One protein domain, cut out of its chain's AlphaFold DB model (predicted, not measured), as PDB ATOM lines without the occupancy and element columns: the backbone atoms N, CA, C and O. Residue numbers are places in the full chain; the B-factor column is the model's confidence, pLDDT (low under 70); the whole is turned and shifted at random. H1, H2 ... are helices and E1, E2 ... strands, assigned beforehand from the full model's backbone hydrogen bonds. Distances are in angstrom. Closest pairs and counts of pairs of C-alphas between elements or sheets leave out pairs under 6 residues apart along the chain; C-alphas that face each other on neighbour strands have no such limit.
ATOM      1  N   GLN A  75     -32.594   7.543   3.507       74.19
ATOM      2  CA  GLN A  75     -31.599   8.434   4.107       74.19
ATOM      3  C   GLN A  75     -31.945   9.880   3.743       74.19
ATOM      4  O   GLN A  75     -32.478  10.122   2.655       74.19
ATOM      5  N   ASP A  76     -31.725  10.820   4.660       74.25
ATOM      6  CA  ASP A  76     -31.850  12.249   4.364       74.25
ATOM      7  C   ASP A  76     -30.612  12.787   3.622       74.25
ATOM      8  O   ASP A  76     -29.651  12.066   3.350       74.25
ATOM      9  N   VAL A  77     -30.651  14.075   3.269       68.31
ATOM     10  CA  VAL A  77     -29.541  14.778   2.596       68.31
ATOM     11  C   VAL A  77     -28.289  14.848   3.489       68.31
ATOM     12  O   VAL A  77     -27.184  15.035   2.991       68.31
ATOM     13  N   GLU A  78     -28.455  14.656   4.796       69.88
ATOM     14  CA  GLU A  78     -27.404  14.671   5.814       69.88
ATOM     15  C   GLU A  78     -26.880  13.253   6.140       69.88
ATOM     16  O   GLU A  78     -26.017  13.100   7.000       69.88
ATOM     17  N   GLY A  79     -27.372  12.212   5.451       68.62
ATOM     18  CA  GLY A  79     -26.965  10.816   5.630       68.62
ATOM     19  C   GLY A  79     -27.624  10.080   6.806       68.62
ATOM     20  O   GLY A  79     -27.257   8.940   7.091       68.62
ATOM     21  N   ARG A  80     -28.605  10.676   7.493       68.88
ATOM     22  CA  ARG A  80     -29.311  10.044   8.620       68.88
ATOM     23  C   ARG A  80     -30.353   9.058   8.118       68.88
ATOM     24  O   ARG A  80     -31.089   9.333   7.170       68.88
ATOM     25  N   THR A  81     -30.471   7.924   8.800       77.44
ATOM     26  CA  THR A  81     -31.462   6.898   8.465       77.44
ATOM     27  C   THR A  81     -32.866   7.380   8.829       77.44
ATOM     28  O   THR A  81     -33.153   7.714   9.971       77.44
ATOM     29  N   LEU A  82     -33.777   7.399   7.865       79.94
ATOM     30  CA  LEU A  82     -35.177   7.769   8.023       79.94
ATOM     31  C   LEU A  82     -36.043   6.510   8.067       79.94
ATOM     32  O   LEU A  82     -36.093   5.762   7.092       79.94
ATOM     33  N   LEU A  83     -36.772   6.311   9.162       80.06
ATOM     34  CA  LEU A  83     -37.832   5.315   9.267       80.06
ATOM     35  C   LEU A  83     -39.167   5.948   8.886       80.06
ATOM     36  O   LEU A  83     -39.641   6.881   9.532       80.06
ATOM     37  N   ARG A  84     -39.814   5.414   7.858       82.38
ATOM     38  CA  ARG A  84     -41.157   5.809   7.449       82.38
ATOM     39  C   ARG A  84     -42.179   4.816   7.990       82.38
ATOM     40  O   ARG A  84     -42.189   3.648   7.601       82.38
ATOM     41  N   THR A  85     -43.079   5.291   8.842       84.06
ATOM     42  CA  THR A  85     -44.198   4.489   9.338       84.06
ATOM     43  C   THR A  85     -45.312   4.391   8.298       84.06
ATOM     44  O   THR A  85     -45.422   5.217   7.384       84.06
ATOM     45  N   ALA A  86     -46.148   3.355   8.402       82.06
ATOM     46  CA  ALA A  86     -47.308   3.189   7.531       82.06
ATOM     47  C   ALA A  86     -48.611   3.204   8.335       82.06
ATOM     48  O   ALA A  86     -48.698   2.659   9.433       82.06
ATOM     49  N   SER A  87     -49.663   3.765   7.735       80.81
ATOM     50  CA  SER A  87     -50.983   3.935   8.361       80.81
ATOM     51  C   SER A  87     -51.660   2.631   8.790       80.81
ATOM     52  O   SER A  87     -52.580   2.642   9.607       80.81
ATOM     53  N   TRP A  88     -51.250   1.493   8.226       81.69
ATOM     54  CA  TRP A  88     -51.834   0.200   8.566       81.69
ATOM     55  C   TRP A  88     -51.310  -0.365   9.893       81.69
ATOM     56  O   TRP A  88     -51.950  -1.272  10.432       81.69
ATOM     57  N   TRP A  89     -50.217   0.185  10.434       78.25
ATOM     58  CA  TRP A  89     -49.586  -0.277  11.673       78.25
ATOM     59  C   TRP A  89     -49.256   0.836  12.679       78.25
ATOM     60  O   TRP A  89     -49.138   0.541  13.864       78.25
ATOM     61  N   ASP A  90     -49.199   2.097  12.251       82.81
ATOM     62  CA  ASP A  90     -49.062   3.272  13.118       82.81
ATOM     63  C   ASP A  90     -50.407   4.004  13.251       82.81
ATOM     64  O   ASP A  90     -50.969   4.490  12.264       82.81
ATOM     65  N   ALA A  91     -50.931   4.091  14.478       83.31
ATOM     66  CA  ALA A  91     -52.194   4.774  14.769       83.31
ATOM     67  C   ALA A  91     -52.159   6.281  14.458       83.31
ATOM     68  O   ALA A  91     -53.205   6.861  14.170       83.31
ATOM     69  N   LYS A  92     -50.977   6.913  14.486       78.38
ATOM     70  CA  LYS A  92     -50.801   8.344  14.183       78.38
ATOM     71  C   LYS A  92     -50.632   8.629  12.682       78.38
ATOM     72  O   LYS A  92     -50.533   9.788  12.290       78.38
ATOM     73  N   GLY A  93     -50.675   7.599  11.834       74.81
ATOM     74  CA  GLY A  93     -50.587   7.727  10.380       74.81
ATOM     75  C   GLY A  93     -49.152   7.651   9.844       74.81
ATOM     76  O   GLY A  93     -48.222   7.372  10.593       74.81
ATOM     77  N   PRO A  94     -48.958   7.839   8.526       82.06
ATOM     78  CA  PRO A  94     -47.650   7.696   7.903       82.06
ATOM     79  C   PRO A  94     -46.778   8.923   8.198       82.06
ATOM     80  O   PRO A  94     -47.003   9.994   7.633       82.06
ATOM     81  N   ARG A  95     -45.772   8.755   9.057       81.06
ATOM     82  CA  ARG A  95     -44.801   9.787   9.459       81.06
ATOM     83  C   ARG A  95     -43.370   9.297   9.260       81.06
ATOM     84  O   ARG A  95     -43.125   8.097   9.159       81.06
ATOM     85  N   THR A  96     -42.433  10.233   9.185       82.06
ATOM     86  CA  THR A  96     -41.007   9.936   9.041       82.06
ATOM     87  C   THR A  96     -40.302  10.275  10.349       82.06
ATOM     88  O   THR A  96     -40.445  11.394  10.837       82.06
ATOM     89  N   VAL A  97     -39.573   9.314  10.912       78.62
ATOM     90  CA  VAL A  97     -38.777   9.454  12.136       78.62
ATOM     91  C   VAL A  97     -37.308   9.272  11.776       78.62
ATOM     92  O   VAL A  97     -36.945   8.311  11.102       78.62
ATOM     93  N   THR A  98     -36.461  10.201  12.200       81.00
ATOM     94  CA  THR A  98     -35.006  10.109  12.038       81.00
ATOM     95  C   THR A  98     -34.444   9.125  13.062       81.00
ATOM     96  O   THR A  98     -34.541   9.361  14.263       81.00
ATOM     97  N   LEU A  99     -33.870   8.021  12.595       71.88
ATOM     98  CA  LEU A  99     -33.120   7.063  13.399       71.88
ATOM     99  C   LEU A  99     -31.665   7.528  13.535       71.88
ATOM    100  O   LEU A  99     -31.037   7.941  12.559       71.88
ATOM    101  N   ARG A 100     -31.124   7.431  14.753       67.25
ATOM    102  CA  ARG A 100     -29.719   7.731  15.058       67.25
ATOM    103  C   ARG A 100     -28.814   6.674  14.407       67.25
ATOM    104  O   ARG A 100     -29.072   5.478  14.532       67.25
ATOM    105  N   SER A 101     -27.771   7.109  13.703       61.28
ATOM    106  CA  SER A 101     -26.804   6.243  13.001       61.28
ATOM    107  C   SER A 101     -25.790   5.571  13.932       61.28
ATOM    108  O   SER A 101     -25.156   4.590  13.570       61.28
ATOM    109  N   ASP A 102     -25.650   6.037  15.165       59.69
ATOM    110  CA  ASP A 102     -24.666   5.525  16.124       59.69
ATOM    111  C   ASP A 102     -25.109   4.248  16.871       59.69
ATOM    112  O   ASP A 102     -24.383   3.726  17.717       59.69
ATOM    113  N   ARG A 103     -26.297   3.719  16.551       55.72
ATOM    114  CA  ARG A 103     -26.806   2.423  17.023       55.72
ATOM    115  C   ARG A 103     -27.184   1.478  15.880       55.72
ATOM    116  O   ARG A 103     -28.065   0.633  16.045       55.72
ATOM    117  N   TRP A 130     -54.520 -25.425  12.094       91.75
ATOM    118  CA  TRP A 130     -55.630 -24.985  12.941       91.75
ATOM    119  C   TRP A 130     -55.337 -23.660  13.673       91.75
ATOM    120  O   TRP A 130     -56.279 -22.950  14.016       91.75
ATOM    121  N   LEU A 131     -54.062 -23.262  13.828       90.25
ATOM    122  CA  LEU A 131     -53.671 -21.937  14.334       90.25
ATOM    123  C   LEU A 131     -54.018 -20.795  13.366       90.25
ATOM    124  O   LEU A 131     -54.115 -19.641  13.788       90.25
ATOM    125  N   LEU A 132     -54.271 -21.089  12.086       86.38
ATOM    126  CA  LEU A 132     -54.711 -20.076  11.126       86.38
ATOM    127  C   LEU A 132     -56.100 -19.529  11.473       86.38
ATOM    128  O   LEU A 132     -56.365 -18.354  11.235       86.38
ATOM    129  N   ILE A 133     -56.970 -20.339  12.083       87.31
ATOM    130  CA  ILE A 133     -58.326 -19.927  12.466       87.31
ATOM    131  C   ILE A 133     -58.291 -18.767  13.482       87.31
ATOM    132  O   ILE A 133     -58.818 -17.694  13.169       87.31
ATOM    133  N   PRO A 134     -57.650 -18.898  14.665       86.56
ATOM    134  CA  PRO A 134     -57.535 -17.781  15.594       86.56
ATOM    135  C   PRO A 134     -56.701 -16.632  15.016       86.56
ATOM    136  O   PRO A 134     -57.012 -15.480  15.311       86.56
ATOM    137  N   ALA A 135     -55.705 -16.897  14.159       84.31
ATOM    138  CA  ALA A 135     -54.930 -15.840  13.510       84.31
ATOM    139  C   ALA A 135     -55.805 -14.964  12.597       84.31
ATOM    140  O   ALA A 135     -55.754 -13.737  12.690       84.31
ATOM    141  N   VAL A 136     -56.666 -15.566  11.770       86.31
ATOM    142  CA  VAL A 136     -57.607 -14.848  10.894       86.31
ATOM    143  C   VAL A 136     -58.651 -14.090  11.714       86.31
ATOM    144  O   VAL A 136     -58.921 -12.924  11.424       86.31
ATOM    145  N   ILE A 137     -59.198 -14.699  12.772       87.56
ATOM    146  CA  ILE A 137     -60.144 -14.027  13.678       87.56
ATOM    147  C   ILE A 137     -59.474 -12.828  14.364       87.56
ATOM    148  O   ILE A 137     -60.049 -11.738  14.418       87.56
ATOM    149  N   ALA A 138     -58.240 -12.992  14.844       84.62
ATOM    150  CA  ALA A 138     -57.468 -11.920  15.461       84.62
ATOM    151  C   ALA A 138     -57.174 -10.785  14.467       84.62
ATOM    152  O   ALA A 138     -57.316  -9.611  14.818       84.62
ATOM    153  N   LEU A 139     -56.842 -11.119  13.216       84.25
ATOM    154  CA  LEU A 139     -56.596 -10.150  12.147       84.25
ATOM    155  C   LEU A 139     -57.882  -9.431  11.703       84.25
ATOM    156  O   LEU A 139     -57.844  -8.252  11.355       84.25
ATOM    157  N   GLY A 140     -59.031 -10.106  11.740       85.00
ATOM    158  CA  GLY A 140     -60.345  -9.517  11.467       85.00
ATOM    159  C   GLY A 140     -60.824  -8.586  12.584       85.00
ATOM    160  O   GLY A 140     -61.471  -7.567  12.321       85.00
ATOM    161  N   ASN A 141     -60.444  -8.862  13.831       89.81
ATOM    162  CA  ASN A 141     -60.868  -8.096  14.997       89.81
ATOM    163  C   ASN A 141     -60.271  -6.675  14.993       89.81
ATOM    164  O   ASN A 141     -59.078  -6.453  15.215       89.81
ATOM    165  N   SER A 142     -61.119  -5.673  14.750       86.25
ATOM    166  CA  SER A 142     -60.717  -4.263  14.712       86.25
ATOM    167  C   SER A 142     -60.178  -3.767  16.055       86.25
ATOM    168  O   SER A 142     -59.257  -2.959  16.065       86.25
ATOM    169  N   ARG A 143     -60.673  -4.281  17.190       85.44
ATOM    170  CA  ARG A 143     -60.202  -3.871  18.524       85.44
ATOM    171  C   ARG A 143     -58.770  -4.323  18.778       85.44
ATOM    172  O   ARG A 143     -57.971  -3.535  19.275       85.44
ATOM    173  N   LEU A 144     -58.441  -5.563  18.412       84.19
ATOM    174  CA  LEU A 144     -57.078  -6.091  18.531       84.19
ATOM    175  C   LEU A 144     -56.118  -5.321  17.623       84.19
ATOM    176  O   LEU A 144     -55.070  -4.873  18.086       84.19
ATOM    177  N   ARG A 145     -56.519  -5.059  16.373       82.69
ATOM    178  CA  ARG A 145     -55.737  -4.231  15.446       82.69
ATOM    179  C   ARG A 145     -55.509  -2.816  15.970       82.69
ATOM    180  O   ARG A 145     -54.388  -2.327  15.904       82.69
ATOM    181  N   THR A 146     -56.532  -2.160  16.517       84.75
ATOM    182  CA  THR A 146     -56.388  -0.807  17.073       84.75
ATOM    183  C   THR A 146     -55.477  -0.798  18.297       84.75
ATOM    184  O   THR A 146     -54.613   0.065  18.389       84.75
ATOM    185  N   ARG A 147     -55.593  -1.781  19.201       87.38
ATOM    186  CA  ARG A 147     -54.686  -1.914  20.357       87.38
ATOM    187  C   ARG A 147     -53.237  -2.129  19.926       87.38
ATOM    188  O   ARG A 147     -52.355  -1.445  20.432       87.38
ATOM    189  N   ALA A 148     -53.003  -3.010  18.956       84.56
ATOM    190  CA  ALA A 148     -51.672  -3.240  18.401       84.56
ATOM    191  C   ALA A 148     -51.098  -1.965  17.756       84.56
ATOM    192  O   ALA A 148     -49.955  -1.603  18.022       84.56
ATOM    193  N   ARG A 149     -51.907  -1.233  16.976       86.44
ATOM    194  CA  ARG A 149     -51.511   0.047  16.360       86.44
ATOM    195  C   ARG A 149     -51.186   1.131  17.383       86.44
ATOM    196  O   ARG A 149     -50.267   1.909  17.157       86.44
ATOM    197  N   LEU A 150     -51.936   1.201  18.483       86.25
ATOM    198  CA  LEU A 150     -51.676   2.149  19.570       86.25
ATOM    199  C   LEU A 150     -50.367   1.814  20.293       86.25
ATOM    200  O   LEU A 150     -49.563   2.711  20.522       86.25
ATOM    201  N   GLY A 151     -50.125   0.531  20.584       86.50
ATOM    202  CA  GLY A 151     -48.859   0.081  21.167       86.50
ATOM    203  C   GLY A 151     -47.665   0.400  20.264       86.50
ATOM    204  O   GLY A 151     -46.679   0.975  20.715       86.50
ATOM    205  N   MET A 152     -47.792   0.121  18.964       84.56
ATOM    206  CA  MET A 152     -46.761   0.443  17.973       84.56
ATOM    207  C   MET A 152     -46.533   1.950  17.826       84.56
ATOM    208  O   MET A 152     -45.388   2.382  17.741       84.56
ATOM    209  N   ALA A 153     -47.592   2.765  17.852       86.50
ATOM    210  CA  ALA A 153     -47.454   4.220  17.830       86.50
ATOM    211  C   ALA A 153     -46.674   4.742  19.048       86.50
ATOM    212  O   ALA A 153     -45.847   5.635  18.879       86.50
ATOM    213  N   GLY A 154     -46.887   4.150  20.231       85.88
ATOM    214  CA  GLY A 154     -46.136   4.468  21.448       85.88
ATOM    215  C   GLY A 154     -44.653   4.098  21.362       85.88
ATOM    216  O   GLY A 154     -43.811   4.898  21.754       85.88
ATOM    217  N   LEU A 155     -44.317   2.942  20.776       83.88
ATOM    218  CA  LEU A 155     -42.920   2.561  20.512       83.88
ATOM    219  C   LEU A 155     -42.240   3.516  19.521       83.88
ATOM    220  O   LEU A 155     -41.079   3.871  19.677       83.88
ATOM    221  N   VAL A 156     -42.963   3.961  18.493       84.31
ATOM    222  CA  VAL A 156     -42.443   4.967  17.556       84.31
ATOM    223  C   VAL A 156     -42.248   6.315  18.258       84.31
ATOM    224  O   VAL A 156     -41.271   7.005  17.979       84.31
ATOM    225  N   ASP A 157     -43.153   6.694  19.162       84.50
ATOM    226  CA  ASP A 157     -43.035   7.937  19.928       84.50
ATOM    227  C   ASP A 157     -41.834   7.917  20.878       84.50
ATOM    228  O   ASP A 157     -41.137   8.923  20.962       84.50
ATOM    229  N   SER A 158     -41.555   6.793  21.548       82.56
ATOM    230  CA  SER A 158     -40.370   6.679  22.407       82.56
ATOM    231  C   SER A 158     -39.084   6.813  21.595       82.56
ATOM    232  O   SER A 158     -38.204   7.578  21.973       82.56
ATOM    233  N   LEU A 159     -39.016   6.169  20.424       78.75
ATOM    234  CA  LEU A 159     -37.880   6.311  19.507       78.75
ATOM    235  C   LEU A 159     -37.719   7.753  18.998       78.75
ATOM    236  O   LEU A 159     -36.599   8.230  18.832       78.75
ATOM    237  N   ALA A 160     -38.827   8.458  18.754       79.06
ATOM    238  CA  ALA A 160     -38.800   9.853  18.321       79.06
ATOM    239  C   ALA A 160     -38.386  10.817  19.450       79.06
ATOM    240  O   ALA A 160     -37.649  11.767  19.192       79.06
ATOM    241  N   GLN A 161     -38.835  10.573  20.685       80.12
ATOM    242  CA  GLN A 161     -38.481  11.381  21.853       80.12
ATOM    243  C   GLN A 161     -37.001  11.208  22.222       80.12
ATOM    244  O   GLN A 161     -36.302  12.199  22.400       80.12
ATOM    245  N   GLU A 162     -36.489   9.973  22.220       75.19
ATOM    246  CA  GLU A 162     -35.060   9.684  22.436       75.19
ATOM    247  C   GLU A 162     -34.157  10.374  21.395       75.19
ATOM    248  O   GLU A 162     -33.059  10.847  21.708       75.19
ATOM    249  N   ALA A 163     -34.619  10.469  20.144       70.62
ATOM    250  CA  ALA A 163     -33.907  11.197  19.097       70.62
ATOM    251  C   ALA A 163     -33.902  12.720  19.330       70.62
ATOM    252  O   ALA A 163     -32.921  13.378  18.990       70.62
ATOM    253  N   ALA A 164     -34.966  13.281  19.914       73.50
ATOM    254  CA  ALA A 164     -35.055  14.707  20.228       73.50
ATOM    255  C   ALA A 164     -34.196  15.091  21.444       73.50
ATOM    256  O   ALA A 164     -33.490  16.097  21.394       73.50
ATOM    257  N   ASP A 165     -34.210  14.268  22.495       74.88
ATOM    258  CA  ASP A 165     -33.499  14.531  23.754       74.88
ATOM    259  C   ASP A 165     -31.971  14.422  23.614       74.88
ATOM    260  O   ASP A 165     -31.231  14.954  24.433       74.88
ATOM    261  N   SER A 166     -31.482  13.744  22.572       60.91
ATOM    262  CA  SER A 166     -30.044  13.577  22.311       60.91
ATOM    263  C   SER A 166     -29.448  14.572  21.309       60.91
ATOM    264  O   SER A 166     -28.245  14.523  21.053       60.91
ATOM    265  N   GLY A 167     -30.274  15.447  20.727       57.38
ATOM    266  CA  GLY A 167     -29.854  16.498  19.792       57.38
ATOM    267  C   GLY A 167     -29.784  17.907  20.395       57.38
ATOM    268  O   GLY A 167     -29.555  18.853  19.639       57.38
TER     269      GLY A 167
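AT A GLANCE: This is residues 75 to 103 and 130 to 167 of the 168 residues of an uncharacterized protein of Sphingosinithalassobacter sp. zrk23 (UniProt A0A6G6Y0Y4). A two-strand hairpin, E1 and E2, packs through E2 on the later part of one long helix, H2; at H2's other end a shorter helix, H1, sticks out at a corner. The printed part has 67 residues, with two named strands and two named helices in the order E1, E2, H1, H2 along the chain; the class is mostly helix, and the sheet, in the order E1 - E2, is antiparallel. The whole is loose, radius of gyration of the C-alphas 15.5 A, a rod spanning 48 by 20 by 19 A.

HOW THE PARTS SIT: In the hairpin of E1, residues 81 to 84, and E2, residues 96 to 99, N 83 and O 97 are within hydrogen-bond range, 2.8 A. The closest C-alphas of E2 and H2, residues 142 to 165, are Val 97 and Ala 160, 6.2 A. H1, residues 130 to 140, and H2 touch only at the corner, only just, with 3 pairs of C-alphas within 8 A, the closest Ala 138 and Leu 144, 6.6 A; H2 uses residues 144 to 145 alone. Their lines are only just about perpendicular, 71 degrees. Every O i to N i+4 pair is within hydrogen-bond range in H2, 6 of 7 in H1.

IN THESE COORDINATES: E1, 9.8 A, begins at C-alpha 81 (-31.462, 6.898, 8.465); E2 measures 9.5 A, H1 16.2 A. H2, 34.3 A, ends at C-alpha 165 (-33.499, 14.531, 23.754).

THE WHOLE: Residues 104 to 129 are not printed; C-alphas 103 and 130 are 40.0 A apart. The link E1 to E2 is long. Residues 77 to 80, 100 to 103 and 166 to 167 have pLDDT under 70.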